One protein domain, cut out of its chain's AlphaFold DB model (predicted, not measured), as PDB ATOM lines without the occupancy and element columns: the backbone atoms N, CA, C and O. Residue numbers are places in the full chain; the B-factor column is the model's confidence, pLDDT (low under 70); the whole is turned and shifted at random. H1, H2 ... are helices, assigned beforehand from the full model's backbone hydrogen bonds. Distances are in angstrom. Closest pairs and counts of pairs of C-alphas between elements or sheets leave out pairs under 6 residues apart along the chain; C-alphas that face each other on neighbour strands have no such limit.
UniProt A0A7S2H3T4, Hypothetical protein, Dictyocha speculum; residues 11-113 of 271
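AT A GLANCE: This is residues 11 to 113 of the 271 residues of the protein "Hypothetical protein" of Dictyocha speculum (UniProt A0A7S2H3T4). A loose, elongated group of crossed helices: the long helix H7 runs along one side, the first residues of H4 pack on its middle part at a steep angle, and short H3 packs on both H1 and H2 towards one end. At the other end a loop sticks out with residues 68 to 74 and 76 to 83, which include most of the small helix H5, while H6 packs on H4 on the way back to H7. The printed part has 103 residues, with seven named helices, H1 to H7 in order along the chain, and no named strand: its class is all helix. The whole is loose, with a radius of gyration of the C-alphas of 16.3 A, and spans 55 by 26 by 22 A.

IN THESE COORDINATES: H1, residues 12 to 22, begins at C-alpha 12 (-3.719, 31.211, 44.163) and is 16.3 A long from first to last C-alpha. H2, residues 24 to 33, is 14.3 A long. H3 is residues 43 to 48. H4, residues 50 to 63, is 20.1 A long, from C-alpha 50 at (12.408, 32.983, 43.082). H5 is residues 75 to 79 and H6 residues 85 to 88. H7, residues 91 to 111, is 28.4 A long and ends at C-alpha 111 (-0.476, 22.604, 38.974).

HOW THE PARTS SIT: H1 touches H3 at a steep tilt of 65 degrees, opposite ways; their closest C-alphas, of Lys 17 and Ala 44, are 5.1 A apart. H2 touches H3, about perpendicular at 77 degrees, with the C-alphas of Ser 24 and Pro 43 closest at 6.2 A. H1 and H2 are close but not clearly touching. H3 and H7 only just touch, with 3 pairs of C-alphas within 8 A, the closest those of Gly 48 and Val 104 at 6.5 A. Residues 50 to 54 of H4 touch residues 97 to 105 of H7 at a steep tilt of 53 degrees, opposite ways; the closest C-alphas, of Pro 51 and Ala 101, are 4.5 A apart. Residues 56 to 61 of H4 touch H6, with the C-alphas of Leu 57 and Ile 86 closest at 6.1 A. H5 touches no helix. Every O i to N i+4 pair is within hydrogen-bond range in H2, H3, H4 and H5, against 6 of 7 in H1 and 16 of 17 in H7; H6 is too short for such a pair.

THE WHOLE: The C-alphas farthest apart, of Gln 11 and Asp 73, are 55.6 A apart. The printed part has no cut. The link from H4 to H5, 11 residues, is long. The mean pLDDT of the printed part is 74.3, and residues 11 to 14, 35 to 41 and 62 to 86 are under 70.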
ATOM      1  N   GLN A  11      -7.664  30.108  46.373       48.97
ATOM      2  CA  GLN A  11      -7.200  31.360  45.783       48.97
ATOM      3  C   GLN A  11      -5.693  31.203  45.631       48.97
ATOM      4  O   GLN A  11      -5.029  30.844  46.597       48.97
ATOM      5  N   GLY A  12      -5.144  31.437  44.434       54.47
ATOM      6  CA  GLY A  12      -3.719  31.211  44.163       54.47
ATOM      7  C   GLY A  12      -2.807  31.742  45.275       54.47
ATOM      8  O   GLY A  12      -1.830  31.089  45.607       54.47
ATOM      9  N   GLY A  13      -3.188  32.841  45.940       60.69
ATOM     10  CA  GLY A  13      -2.503  33.402  47.105       60.69
ATOM     11  C   GLY A  13      -2.280  32.468  48.303       60.69
ATOM     12  O   GLY A  13      -1.238  32.599  48.934       60.69
ATOM     13  N   ASP A  14      -3.174  31.532  48.623       68.50
ATOM     14  CA  ASP A  14      -3.077  30.747  49.868       68.50
ATOM     15  C   ASP A  14      -1.987  29.669  49.797       68.50
ATOM     16  O   ASP A  14      -1.273  29.434  50.773       68.50
ATOM     17  N   VAL A  15      -1.769  29.090  48.612       72.56
ATOM     18  CA  VAL A  15      -0.661  28.148  48.374       72.56
ATOM     19  C   VAL A  15       0.682  28.858  48.461       72.56
ATOM     20  O   VAL A  15       1.606  28.363  49.108       72.56
ATOM     21  N   TRP A  16       0.787  30.037  47.841       79.12
ATOM     22  CA  TRP A  16       2.011  30.835  47.894       79.12
ATOM     23  C   TRP A  16       2.298  31.314  49.314       79.12
ATOM     24  O   TRP A  16       3.447  31.261  49.730       79.12
ATOM     25  N   LYS A  17       1.272  31.733  50.065       80.94
ATOM     26  CA  LYS A  17       1.417  32.138  51.468       80.94
ATOM     27  C   LYS A  17       1.880  30.986  52.340       80.94
ATOM     28  O   LYS A  17       2.890  31.136  53.005       80.94
ATOM     29  N   SER A  18       1.222  29.829  52.275       84.38
ATOM     30  CA  SER A  18       1.605  28.676  53.097       84.38
ATOM     31  C   SER A  18       3.041  28.222  52.813       84.38
ATOM     32  O   SER A  18       3.818  28.016  53.746       84.38
ATOM     33  N   LYS A  19       3.441  28.143  51.534       87.31
ATOM     34  CA  LYS A  19       4.823  27.796  51.171       87.31
ATOM     35  C   LYS A  19       5.821  28.893  51.553       87.31
ATOM     36  O   LYS A  19       6.949  28.595  51.938       87.31
ATOM     37  N   ALA A  20       5.422  30.162  51.458       83.75
ATOM     38  CA  ALA A  20       6.251  31.285  51.877       83.75
ATOM     39  C   ALA A  20       6.403  31.345  53.396       83.75
ATOM     40  O   ALA A  20       7.482  31.680  53.851       83.75
ATOM     41  N   GLU A  21       5.384  30.991  54.176       87.00
ATOM     42  CA  GLU A  21       5.458  30.874  55.635       87.00
ATOM     43  C   GLU A  21       6.444  29.771  56.034       87.00
ATOM     44  O   GLU A  21       7.353  30.033  56.823       87.00
ATOM     45  N   GLU A  22       6.342  28.590  55.407       89.00
ATOM     46  CA  GLU A  22       7.255  27.448  55.603       89.00
ATOM     47  C   GLU A  22       8.728  27.812  55.336       89.00
ATOM     48  O   GLU A  22       9.640  27.243  55.937       89.00
ATOM     49  N   HIS A  23       8.982  28.750  54.422       89.38
ATOM     50  CA  HIS A  23      10.330  29.127  53.979       89.38
ATOM     51  C   HIS A  23      10.671  30.602  54.215       89.38
ATOM     52  O   HIS A  23      11.616  31.123  53.620       89.38
ATOM     53  N   SER A  24       9.919  31.271  55.084       85.56
ATOM     54  CA  SER A  24       9.940  32.729  55.241       85.56
ATOM     55  C   SER A  24      11.315  33.247  55.643       85.56
ATOM     56  O   SER A  24      11.842  34.141  54.985       85.56
ATOM     57  N   GLU A  25      11.935  32.633  56.653       86.44
ATOM     58  CA  GLU A  25      13.266  33.012  57.138       86.44
ATOM     59  C   GLU A  25      14.334  32.927  56.040       86.44
ATOM     60  O   GLU A  25      15.163  33.825  55.903       86.44
ATOM     61  N   PHE A  26      14.304  31.870  55.223       88.75
ATOM     62  CA  PHE A  26      15.232  31.711  54.103       88.75
ATOM     63  C   PHE A  26      15.002  32.792  53.043       88.75
ATOM     64  O   PHE A  26      15.942  33.462  52.626       88.75
ATOM     65  N   VAL A  27      13.750  32.978  52.623       81.94
ATOM     66  CA  VAL A  27      13.382  33.914  51.555       81.94
ATOM     67  C   VAL A  27      13.718  35.361  51.932       81.94
ATOM     68  O   VAL A  27      14.245  36.098  51.099       81.94
ATOM     69  N   VAL A  28      13.458  35.755  53.181       82.88
ATOM     70  CA  VAL A  28      13.808  37.083  53.705       82.88
ATOM     71  C   VAL A  28      15.324  37.253  53.778       82.88
ATOM     72  O   VAL A  28      15.839  38.240  53.266       82.88
ATOM     73  N   ARG A  29      16.058  36.265  54.303       83.94
ATOM     74  CA  ARG A  29      17.525  36.323  54.385       83.94
ATOM     75  C   ARG A  29      18.190  36.444  53.012       83.94
ATOM     76  O   ARG A  29      19.127  37.218  52.844       83.94
ATOM     77  N   ILE A  30      17.724  35.681  52.022       83.25
ATOM     78  CA  ILE A  30      18.219  35.790  50.642       83.25
ATOM     79  C   ILE A  30      17.912  37.176  50.078       83.25
ATOM     80  O   ILE A  30      18.764  37.771  49.433       83.25
ATOM     81  N   HIS A  31      16.728  37.722  50.350       78.31
ATOM     82  CA  HIS A  31      16.386  39.075  49.930       78.31
ATOM     83  C   HIS A  31      17.303  40.140  50.550       78.31
ATOM     84  O   HIS A  31      17.804  40.987  49.814       78.31
ATOM     85  N   GLU A  32      17.537  40.094  51.866       79.81
ATOM     86  CA  GLU A  32      18.449  41.004  52.585       79.81
ATOM     87  C   GLU A  32      19.850  40.997  51.959       79.81
ATOM     88  O   GLU A  32      20.451  42.041  51.726       79.81
ATOM     89  N   LYS A  33      20.343  39.814  51.573       78.62
ATOM     90  CA  LYS A  33      21.623  39.673  50.866       78.62
ATOM     91  C   LYS A  33      21.624  40.255  49.441       78.62
ATOM     92  O   LYS A  33      22.697  40.480  48.895       78.62
ATOM     93  N   LEU A  34      20.462  40.486  48.819       74.38
ATOM     94  CA  LEU A  34      20.309  40.877  47.403       74.38
ATOM     95  C   LEU A  34      19.640  42.260  47.222       74.38
ATOM     96  O   LEU A  34      19.111  42.566  46.146       74.38
ATOM     97  N   GLU A  35      19.675  43.090  48.270       66.94
ATOM     98  CA  GLU A  35      18.801  44.231  48.612       66.94
ATOM     99  C   GLU A  35      18.513  45.325  47.555       66.94
ATOM    100  O   GLU A  35      17.657  46.180  47.774       66.94
ATOM    101  N   ALA A  36      19.118  45.305  46.368       58.44
ATOM    102  CA  ALA A  36      18.882  46.315  45.331       58.44
ATOM    103  C   ALA A  36      17.672  46.042  44.406       58.44
ATOM    104  O   ALA A  36      17.207  46.959  43.728       58.44
ATOM    105  N   HIS A  37      17.152  44.809  44.335       55.72
ATOM    106  CA  HIS A  37      16.312  44.400  43.190       55.72
ATOM    107  C   HIS A  37      14.814  44.249  43.465       55.72
ATOM    108  O   HIS A  37      14.022  44.236  42.520       55.72
ATOM    109  N   VAL A  38      14.389  44.093  44.722       54.56
ATOM    110  CA  VAL A  38      13.045  43.547  44.977       54.56
ATOM    111  C   VAL A  38      12.109  44.482  45.738       54.56
ATOM    112  O   VAL A  38      10.896  44.385  45.522       54.56
ATOM    113  N   GLY A  39      12.622  45.482  46.456       56.09
ATOM    114  CA  GLY A  39      11.801  46.436  47.207       56.09
ATOM    115  C   GLY A  39      11.000  45.766  48.332       56.09
ATOM    116  O   GLY A  39      10.873  44.546  48.395       56.09
ATOM    117  N   ASN A  40      10.441  46.569  49.237       52.28
ATOM    118  CA  ASN A  40       9.756  46.078  50.434       52.28
ATOM    119  C   ASN A  40       8.516  45.233  50.061       52.28
ATOM    120  O   ASN A  40       7.486  45.774  49.641       52.28
ATOM    121  N   LYS A  41       8.625  43.900  50.131       64.56
ATOM    122  CA  LYS A  41       7.606  42.967  49.629       64.56
ATOM    123  C   LYS A  41       7.298  41.854  50.630       64.56
ATOM    124  O   LYS A  41       8.187  41.230  51.189       64.56
ATOM    125  N   ASP A  42       5.999  41.597  50.769       80.69
ATOM    126  CA  ASP A  42       5.378  40.414  51.384       80.69
ATOM    127  C   ASP A  42       6.108  39.102  50.992       80.69
ATOM    128  O   ASP A  42       6.368  38.912  49.797       80.69
ATOM    129  N   PRO A  43       6.412  38.186  51.941       78.44
ATOM    130  CA  PRO A  43       7.059  36.897  51.676       78.44
ATOM    131  C   PRO A  43       6.463  36.097  50.512       78.44
ATOM    132  O   PRO A  43       7.211  35.500  49.739       78.44
ATOM    133  N   ALA A  44       5.142  36.128  50.312       82.00
ATOM    134  CA  ALA A  44       4.516  35.442  49.178       82.00
ATOM    135  C   ALA A  44       4.954  36.035  47.825       82.00
ATOM    136  O   ALA A  44       5.183  35.309  46.854       82.00
ATOM    137  N   LYS A  45       5.128  37.362  47.758       81.19
ATOM    138  CA  LYS A  45       5.671  38.042  46.573       81.19
ATOM    139  C   LYS A  45       7.150  37.732  46.383       81.19
ATOM    140  O   LYS A  45       7.581  37.601  45.242       81.19
ATOM    141  N   LEU A  46       7.917  37.626  47.468       80.44
ATOM    142  CA  LEU A  46       9.325  37.233  47.405       80.44
ATOM    143  C   LEU A  46       9.472  35.808  46.857       80.44
ATOM    144  O   LEU A  46      10.227  35.604  45.910       80.44
ATOM    145  N   LEU A  47       8.680  34.855  47.362       85.31
ATOM    146  CA  LEU A  47       8.635  33.486  46.847       85.31
ATOM    147  C   LEU A  47       8.261  33.455  45.359       85.31
ATOM    148  O   LEU A  47       8.938  32.811  44.564       85.31
ATOM    149  N   GLY A  48       7.241  34.215  44.950       83.56
ATOM    150  CA  GLY A  48       6.842  34.326  43.542       83.56
ATOM    151  C   GLY A  48       7.929  34.873  42.602       83.56
ATOM    152  O   GLY A  48       7.817  34.674  41.388       83.56
ATOM    153  N   ASN A  49       8.968  35.519  43.151       83.81
ATOM    154  CA  ASN A  49      10.122  36.043  42.419       83.81
ATOM    155  C   ASN A  49      11.343  35.108  42.429       83.81
ATOM    156  O   ASN A  49      12.342  35.444  41.797       83.81
ATOM    157  N   MET A  50      11.290  33.943  43.083       87.56
ATOM    158  CA  MET A  50      12.408  32.983  43.082       87.56
ATOM    159  C   MET A  50      12.897  32.597  41.678       87.56
ATOM    160  O   MET A  50      14.110  32.534  41.495       87.56
ATOM    161  N   PRO A  51      12.033  32.453  40.649       87.62
ATOM    162  CA  PRO A  51      12.502  32.298  39.274       87.62
ATOM    163  C   PRO A  51      13.390  33.441  38.772       87.62
ATOM    164  O   PRO A  51      14.398  33.190  38.122       87.62
ATOM    165  N   TYR A  52      13.068  34.694  39.104       83.31
ATOM    166  CA  TYR A  52      13.894  35.840  38.715       83.31
ATOM    167  C   TYR A  52      15.236  35.837  39.441       83.31
ATOM    168  O   TYR A  52      16.259  36.110  38.819       83.31
ATOM    169  N   PHE A  53      15.247  35.497  40.734       82.88
ATOM    170  CA  PHE A  53      16.493  35.333  41.482       82.88
ATOM    171  C   PHE A  53      17.374  34.242  40.872       82.88
ATOM    172  O   PHE A  53      18.558  34.475  40.653       82.88
ATOM    173  N   HIS A  54      16.789  33.096  40.524       86.38
ATOM    174  CA  HIS A  54      17.488  32.044  39.796       86.38
ATOM    175  C   HIS A  54      18.079  32.555  38.472       86.38
ATOM    176  O   HIS A  54      19.262  32.353  38.216       86.38
ATOM    177  N   CYS A  55      17.303  33.286  37.664       82.81
ATOM    178  CA  CYS A  55      17.808  33.868  36.420       82.81
ATOM    179  C   CYS A  55      18.986  34.824  36.656       82.81
ATOM    180  O   CYS A  55      19.936  34.804  35.881       82.81
ATOM    181  N   LEU A  56      18.970  35.637  37.718       81.25
ATOM    182  CA  LEU A  56      20.109  36.502  38.055       81.25
ATOM    183  C   LEU A  56      21.376  35.689  38.363       81.25
ATOM    184  O   LEU A  56      22.448  36.041  37.873       81.25
ATOM    185  N   LEU A  57      21.252  34.583  39.105       80.56
ATOM    186  CA  LEU A  57      22.376  33.676  39.373       80.56
ATOM    187  C   LEU A  57      22.922  33.057  38.077       80.56
ATOM    188  O   LEU A  57      24.133  33.036  37.863       80.56
ATOM    189  N   GLU A  58      22.042  32.630  37.171       78.19
ATOM    190  CA  GLU A  58      22.443  32.075  35.873       78.19
ATOM    191  C   GLU A  58      23.166  33.108  34.987       78.19
ATOM    192  O   GLU A  58      24.168  32.768  34.349       78.19
ATOM    193  N   VAL A  59      22.729  34.382  34.980       77.81
ATOM    194  CA  VAL A  59      23.419  35.460  34.237       77.81
ATOM    195  C   VAL A  59      24.855  35.573  34.712       77.81
ATOM    196  O   VAL A  59      25.778  35.635  33.900       77.81
ATOM    197  N   GLU A  60      25.065  35.602  36.024       74.44
ATOM    198  CA  GLU A  60      26.406  35.744  36.573       74.44
ATOM    199  C   GLU A  60      27.274  34.510  36.326       74.44
ATOM    200  O   GLU A  60      28.466  34.647  36.030       74.44
ATOM    201  N   HIS A  61      26.706  33.303  36.395       71.69
ATOM    202  CA  HIS A  61      27.424  32.083  36.025       71.69
ATOM    203  C   HIS A  61      27.888  32.116  34.568       71.69
ATOM    204  O   HIS A  61      29.022  31.720  34.282       71.69
ATOM    205  N   PHE A  62      27.051  32.622  33.659       66.00
ATOM    206  CA  PHE A  62      27.387  32.742  32.245       66.00
ATOM    207  C   PHE A  62      28.399  33.867  31.975       66.00
ATOM    208  O   PHE A  62      29.411  33.644  31.310       66.00
ATOM    209  N   TRP A  63      28.181  35.063  32.533       66.69
ATOM    210  CA  TRP A  63      29.025  36.242  32.299       66.69
ATOM    211  C   TRP A  63      30.474  36.020  32.742       66.69
ATOM    212  O   TRP A  63      31.411  36.420  32.055       66.69
ATOM    213  N   ASN A  64      30.673  35.302  33.850       59.78
ATOM    214  CA  ASN A  64      32.002  34.977  34.363       59.78
ATOM    215  C   ASN A  64      32.836  34.070  33.442       59.78
ATOM    216  O   ASN A  64      34.042  33.958  33.651       59.78
ATOM    217  N   ARG A  65      32.228  33.410  32.445       54.59
ATOM    218  CA  ARG A  65      32.922  32.467  31.551       54.59
ATOM    219  C   ARG A  65      33.480  33.083  30.276       54.59
ATOM    220  O   ARG A  65      34.477  32.581  29.773       54.59
ATOM    221  N   ASN A  66      32.874  34.150  29.762       51.81
ATOM    222  CA  ASN A  66      33.270  34.734  28.473       51.81
ATOM    223  C   ASN A  66      34.470  35.692  28.571       51.81
ATOM    224  O   ASN A  66      34.903  36.241  27.564       51.81
ATOM    225  N   ASP A  67      35.033  35.878  29.765       51.22
ATOM    226  CA  ASP A  67      36.059  36.886  30.044       51.22
ATOM    227  C   ASP A  67      37.504  36.338  29.962       51.22
ATOM    228  O   ASP A  67      38.419  36.831  30.621       51.22
ATOM    229  N   SER A  68      37.733  35.294  29.155       49.28
ATOM    230  CA  SER A  68      39.056  34.675  28.941       49.28
ATOM    231  C   SER A  68      39.885  35.313  27.811       49.28
ATOM    232  O   SER A  68      40.889  34.744  27.386       49.28
ATOM    233  N   THR A  69      39.499  36.476  27.284       53.41
ATOM    234  CA  THR A  69      40.204  37.161  26.182       53.41
ATOM    235  C   THR A  69      41.249  38.158  26.694       53.41
ATOM    236  O   THR A  69      40.909  39.304  26.922       53.41
ATOM    237  N   ASN A  70      42.484  37.726  26.958       53.69
ATOM    238  CA  ASN A  70      43.793  38.425  27.098       53.69
ATOM    239  C   ASN A  70      44.007  39.958  27.324       53.69
ATOM    240  O   ASN A  70      45.166  40.333  27.450       53.69
ATOM    241  N   ASP A  71      43.023  40.848  27.441       54.84
ATOM    242  CA  ASP A  71      43.254  42.275  27.736       54.84
ATOM    243  C   ASP A  71      43.327  42.509  29.254       54.84
ATOM    244  O   ASP A  71      42.370  42.209  29.969       54.84
ATOM    245  N   SER A  72      44.477  42.930  29.784       61.09
ATOM    246  CA  SER A  72      44.810  42.795  31.212       61.09
ATOM    247  C   SER A  72      44.535  44.020  32.089       61.09
ATOM    248  O   SER A  72      44.331  43.835  33.286       61.09
ATOM    249  N   ASP A  73      44.452  45.234  31.540       56.88
ATOM    250  CA  ASP A  73      44.659  46.429  32.381       56.88
ATOM    251  C   ASP A  73      43.376  47.236  32.683       56.88
ATOM    252  O   ASP A  73      43.280  47.846  33.742       56.88
ATOM    253  N   GLU A  74      42.318  47.149  31.864       55.50
ATOM    254  CA  GLU A  74      40.977  47.680  32.223       55.50
ATOM    255  C   GLU A  74      40.142  46.698  33.079       55.50
ATOM    256  O   GLU A  74      39.008  46.985  33.484       55.50
ATOM    257  N   ARG A  75      40.672  45.494  33.330       51.25
ATOM    258  CA  ARG A  75      39.929  44.361  33.900       51.25
ATOM    259  C   ARG A  75      39.764  44.398  35.409       51.25
ATOM    260  O   ARG A  75      38.761  43.899  35.912       51.25
ATOM    261  N   GLU A  76      40.740  44.914  36.142       50.81
ATOM    262  CA  GLU A  76      40.737  44.823  37.606       50.81
ATOM    263  C   GLU A  76      39.733  45.800  38.237       50.81
ATOM    264  O   GLU A  76      39.069  45.468  39.216       50.81
ATOM    265  N   GLU A  77      39.498  46.939  37.585       48.50
ATOM    266  CA  GLU A  77      38.531  47.948  38.028       48.50
ATOM    267  C   GLU A  77      37.078  47.579  37.655       48.50
ATOM    268  O   GLU A  77      36.154  47.834  38.425       48.50
ATOM    269  N   ARG A  78      36.848  46.852  36.545       50.81
ATOM    270  CA  ARG A  78      35.523  46.250  36.254       50.81
ATOM    271  C   ARG A  78      35.217  45.021  37.116       50.81
ATOM    272  O   ARG A  78      34.046  44.692  37.302       50.81
ATOM    273  N   ARG A  79      36.247  44.353  37.651       47.41
ATOM    274  CA  ARG A  79      36.115  43.248  38.617       47.41
ATOM    275  C   ARG A  79      35.746  43.720  40.028       47.41
ATOM    276  O   ARG A  79      35.232  42.897  40.779       47.41
ATOM    277  N   SER A  80      35.976  44.989  40.392       49.53
ATOM    278  CA  SER A  80      35.887  45.458  41.788       49.53
ATOM    279  C   SER A  80      34.578  46.148  42.202       49.53
ATOM    280  O   SER A  80      34.444  46.500  43.367       49.53
ATOM    281  N   VAL A  81      33.591  46.324  41.311       45.41
ATOM    282  CA  VAL A  81      32.375  47.117  41.639       45.41
ATOM    283  C   VAL A  81      31.066  46.313  41.603       45.41
ATOM    284  O   VAL A  81      30.000  46.828  41.933       45.41
ATOM    285  N   LYS A  82      31.105  45.026  41.255       43.88
ATOM    286  CA  LYS A  82      29.933  44.146  41.372       43.88
ATOM    287  C   LYS A  82      30.335  42.864  42.071       43.88
ATOM    288  O   LYS A  82      30.723  41.896  41.419       43.88
ATOM    289  N   ASP A  83      30.245  42.891  43.395       51.34
ATOM    290  CA  ASP A  83      30.118  41.697  44.219       51.34
ATOM    291  C   ASP A  83      29.136  40.755  43.527       51.34
ATOM    292  O   ASP A  83      27.952  41.061  43.382       51.34
ATOM    293  N   LYS A  84      29.658  39.652  42.993       64.50
ATOM    294  CA  LYS A  84      28.851  38.665  42.277       64.50
ATOM    295  C   LYS A  84      27.786  38.199  43.264       64.50
ATOM    296  O   LYS A  84      28.157  37.715  44.334       64.50
ATOM    297  N   LEU A  85      26.506  38.328  42.937       66.25
ATOM    298  CA  LEU A  85      25.390  37.785  43.711       66.25
ATOM    299  C   LEU A  85      25.663  36.323  44.112       66.25
ATOM    300  O   LEU A  85      25.386  35.941  45.244       66.25
ATOM    301  N   ILE A  86      26.312  35.533  43.245       69.75
ATOM    302  CA  ILE A  86      26.765  34.166  43.562       69.75
ATOM    303  C   ILE A  86      27.735  34.116  44.749       69.75
ATOM    304  O   ILE A  86      27.660  33.197  45.552       69.75
ATOM    305  N   SER A  87      28.655  35.073  44.877       74.50
ATOM    306  CA  SER A  87      29.630  35.093  45.979       74.50
ATOM    307  C   SER A  87      29.014  35.444  47.336       74.50
ATOM    308  O   SER A  87      29.625  35.174  48.368       74.50
ATOM    309  N   LEU A  88      27.798  36.001  47.344       78.56
ATOM    310  CA  LEU A  88      27.035  36.314  48.556       78.56
ATOM    311  C   LEU A  88      26.241  35.108  49.082       78.56
ATOM    312  O   LEU A  88      25.755  35.123  50.221       78.56
ATOM    313  N   LEU A  89      26.098  34.068  48.257       83.12
ATOM    314  CA  LEU A  89      25.331  32.871  48.563       83.12
ATOM    315  C   LEU A  89      26.256  31.673  48.773       83.12
ATOM    316  O   LEU A  89      27.206  31.435  48.031       83.12
ATOM    317  N   THR A  90      25.950  30.882  49.793       86.81
ATOM    318  CA  THR A  90      26.539  29.548  49.946       86.81
ATOM    319  C   THR A  90      26.011  28.602  48.862       86.81
ATOM    320  O   THR A  90      24.953  28.837  48.280       86.81
ATOM    321  N   THR A  91      26.712  27.493  48.607       85.56
ATOM    322  CA  THR A  91      26.239  26.455  47.672       85.56
ATOM    323  C   THR A  91      24.845  25.942  48.044       85.56
ATOM    324  O   THR A  91      23.985  25.851  47.177       85.56
ATOM    325  N   GLU A  92      24.596  25.704  49.333       88.50
ATOM    326  CA  GLU A  92      23.285  25.283  49.844       88.50
ATOM    327  C   GLU A  92      22.198  26.335  49.567       88.50
ATOM    328  O   GLU A  92      21.081  26.004  49.179       88.50
ATOM    329  N   GLU A  93      22.517  27.623  49.707       88.06
ATOM    330  CA  GLU A  93      21.579  28.703  49.387       88.06
ATOM    331  C   GLU A  93      21.268  28.777  47.887       88.06
ATOM    332  O   GLU A  93      20.114  29.004  47.523       88.06
ATOM    333  N   VAL A  94      22.256  28.544  47.018       85.50
ATOM    334  CA  VAL A  94      22.051  28.467  45.561       85.50
ATOM    335  C   VAL A  94      21.145  27.290  45.202       85.50
ATOM    336  O   VAL A  94      20.153  27.476  44.495       85.50
ATOM    337  N   GLU A  95      21.436  26.099  45.729       87.62
ATOM    338  CA  GLU A  95      20.604  24.904  45.541       87.62
ATOM    339  C   GLU A  95      19.172  25.157  46.023       87.62
ATOM    340  O   GLU A  95      18.198  24.834  45.340       87.62
ATOM    341  N   ARG A  96      19.019  25.839  47.159       89.31
ATOM    342  CA  ARG A  96      17.703  26.150  47.707       89.31
ATOM    343  C   ARG A  96      16.925  27.172  46.875       89.31
ATOM    344  O   ARG A  96      15.711  27.025  46.718       89.31
ATOM    345  N   VAL A  97      17.588  28.183  46.307       88.62
ATOM    346  CA  VAL A  97      16.962  29.103  45.335       88.62
ATOM    347  C   VAL A  97      16.481  28.329  44.109       88.62
ATOM    348  O   VAL A  97      15.355  28.543  43.660       88.62
ATOM    349  N   GLN A  98      17.294  27.402  43.598       88.31
ATOM    350  CA  GLN A  98      16.929  26.547  42.470       88.31
ATOM    351  C   GLN A  98      15.691  25.688  42.780       88.31
ATOM    352  O   GLN A  98      14.740  25.651  41.997       88.31
ATOM    353  N   GLU A  99      15.651  25.043  43.943       90.25
ATOM    354  CA  GLU A  99      14.494  24.254  44.377       90.25
ATOM    355  C   GLU A  99      13.213  25.091  44.464       90.25
ATOM    356  O   GLU A  99      12.168  24.680  43.950       90.25
ATOM    357  N   LEU A 100      13.284  26.279  45.074       91.38
ATOM    358  CA  LEU A 100      12.127  27.167  45.175       91.38
ATOM    359  C   LEU A 100      11.700  27.702  43.806       91.38
ATOM    360  O   LEU A 100      10.504  27.761  43.532       91.38
ATOM    361  N   ALA A 101      12.643  28.048  42.926       90.81
ATOM    362  CA  ALA A 101      12.339  28.461  41.558       90.81
ATOM    363  C   ALA A 101      11.616  27.349  40.783       90.81
ATOM    364  O   ALA A 101      10.580  27.612  40.167       90.81
ATOM    365  N   ARG A 102      12.098  26.099  40.885       91.06
ATOM    366  CA  ARG A 102      11.458  24.928  40.264       91.06
ATOM    367  C   ARG A 102      10.040  24.766  40.779       91.06
ATOM    368  O   ARG A 102       9.109  24.683  39.985       91.06
ATOM    369  N   TRP A 103       9.875  24.772  42.098       91.75
ATOM    370  CA  TRP A 103       8.565  24.631  42.719       91.75
ATOM    371  C   TRP A 103       7.600  25.737  42.266       91.75
ATOM    372  O   TRP A 103       6.443  25.455  41.955       91.75
ATOM    373  N   VAL A 104       8.068  26.987  42.155       90.06
ATOM    374  CA  VAL A 104       7.249  28.103  41.656       90.06
ATOM    375  C   VAL A 104       6.823  27.880  40.206       90.06
ATOM    376  O   VAL A 104       5.663  28.125  39.873       90.06
ATOM    377  N   TRP A 105       7.721  27.415  39.337       91.19
ATOM    378  CA  TRP A 105       7.371  27.075  37.959       91.19
ATOM    379  C   TRP A 105       6.379  25.916  37.880       91.19
ATOM    380  O   TRP A 105       5.384  26.028  37.166       91.19
ATOM    381  N   GLU A 106       6.593  24.843  38.640       90.69
ATOM    382  CA  GLU A 106       5.666  23.711  38.714       90.69
ATOM    383  C   GLU A 106       4.271  24.150  39.150       90.69
ATOM    384  O   GLU A 106       3.278  23.870  38.474       90.69
ATOM    385  N   ALA A 107       4.199  24.904  40.245       88.81
ATOM    386  CA  ALA A 107       2.946  25.433  40.749       88.81
ATOM    387  C   ALA A 107       2.264  26.326  39.700       88.81
ATOM    388  O   ALA A 107       1.080  26.150  39.414       88.81
ATOM    389  N   ARG A 108       3.009  27.245  39.076       86.88
ATOM    390  CA  ARG A 108       2.460  28.203  38.109       86.88
ATOM    391  C   ARG A 108       1.975  27.530  36.829       86.88
ATOM    392  O   ARG A 108       0.836  27.751  36.436       86.88
ATOM    393  N   PHE A 109       2.820  26.746  36.171       90.00
ATOM    394  CA  PHE A 109       2.548  26.265  34.816       90.00
ATOM    395  C   PHE A 109       1.846  24.908  34.789       90.00
ATOM    396  O   PHE A 109       1.049  24.670  33.890       90.00
ATOM    397  N   PHE A 110       2.067  24.047  35.781       89.06
ATOM    398  CA  PHE A 110       1.585  22.665  35.735       89.06
ATOM    399  C   PHE A 110       0.429  22.423  36.707       89.06
ATOM    400  O   PHE A 110      -0.589  21.859  36.316       89.06
ATOM    401  N   ALA A 111       0.538  22.885  37.955       86.81
ATOM    402  CA  ALA A 111      -0.476  22.604  38.974       86.81
ATOM    403  C   ALA A 111      -1.726  23.491  38.852       86.81
ATOM    404  O   ALA A 111      -2.841  23.021  39.067       86.81
ATOM    405  N   LEU A 112      -1.551  24.773  38.515       79.62
ATOM    406  CA  LEU A 112      -2.653  25.740  38.436       79.62
ATOM    407  C   LEU A 112      -3.344  25.787  37.060       79.62
ATOM    408  O   LEU A 112      -4.280  26.562  36.886       79.62
ATOM    409  N   GLY A 113      -2.888  24.996  36.081       76.50
ATOM    410  CA  GLY A 113      -3.496  24.919  34.744       76.50
ATOM    411  C   GLY A 113      -3.201  26.104  33.813       76.50
ATOM    412  O   GLY A 113      -3.764  26.182  32.724       76.50
TER     413      GLY A 113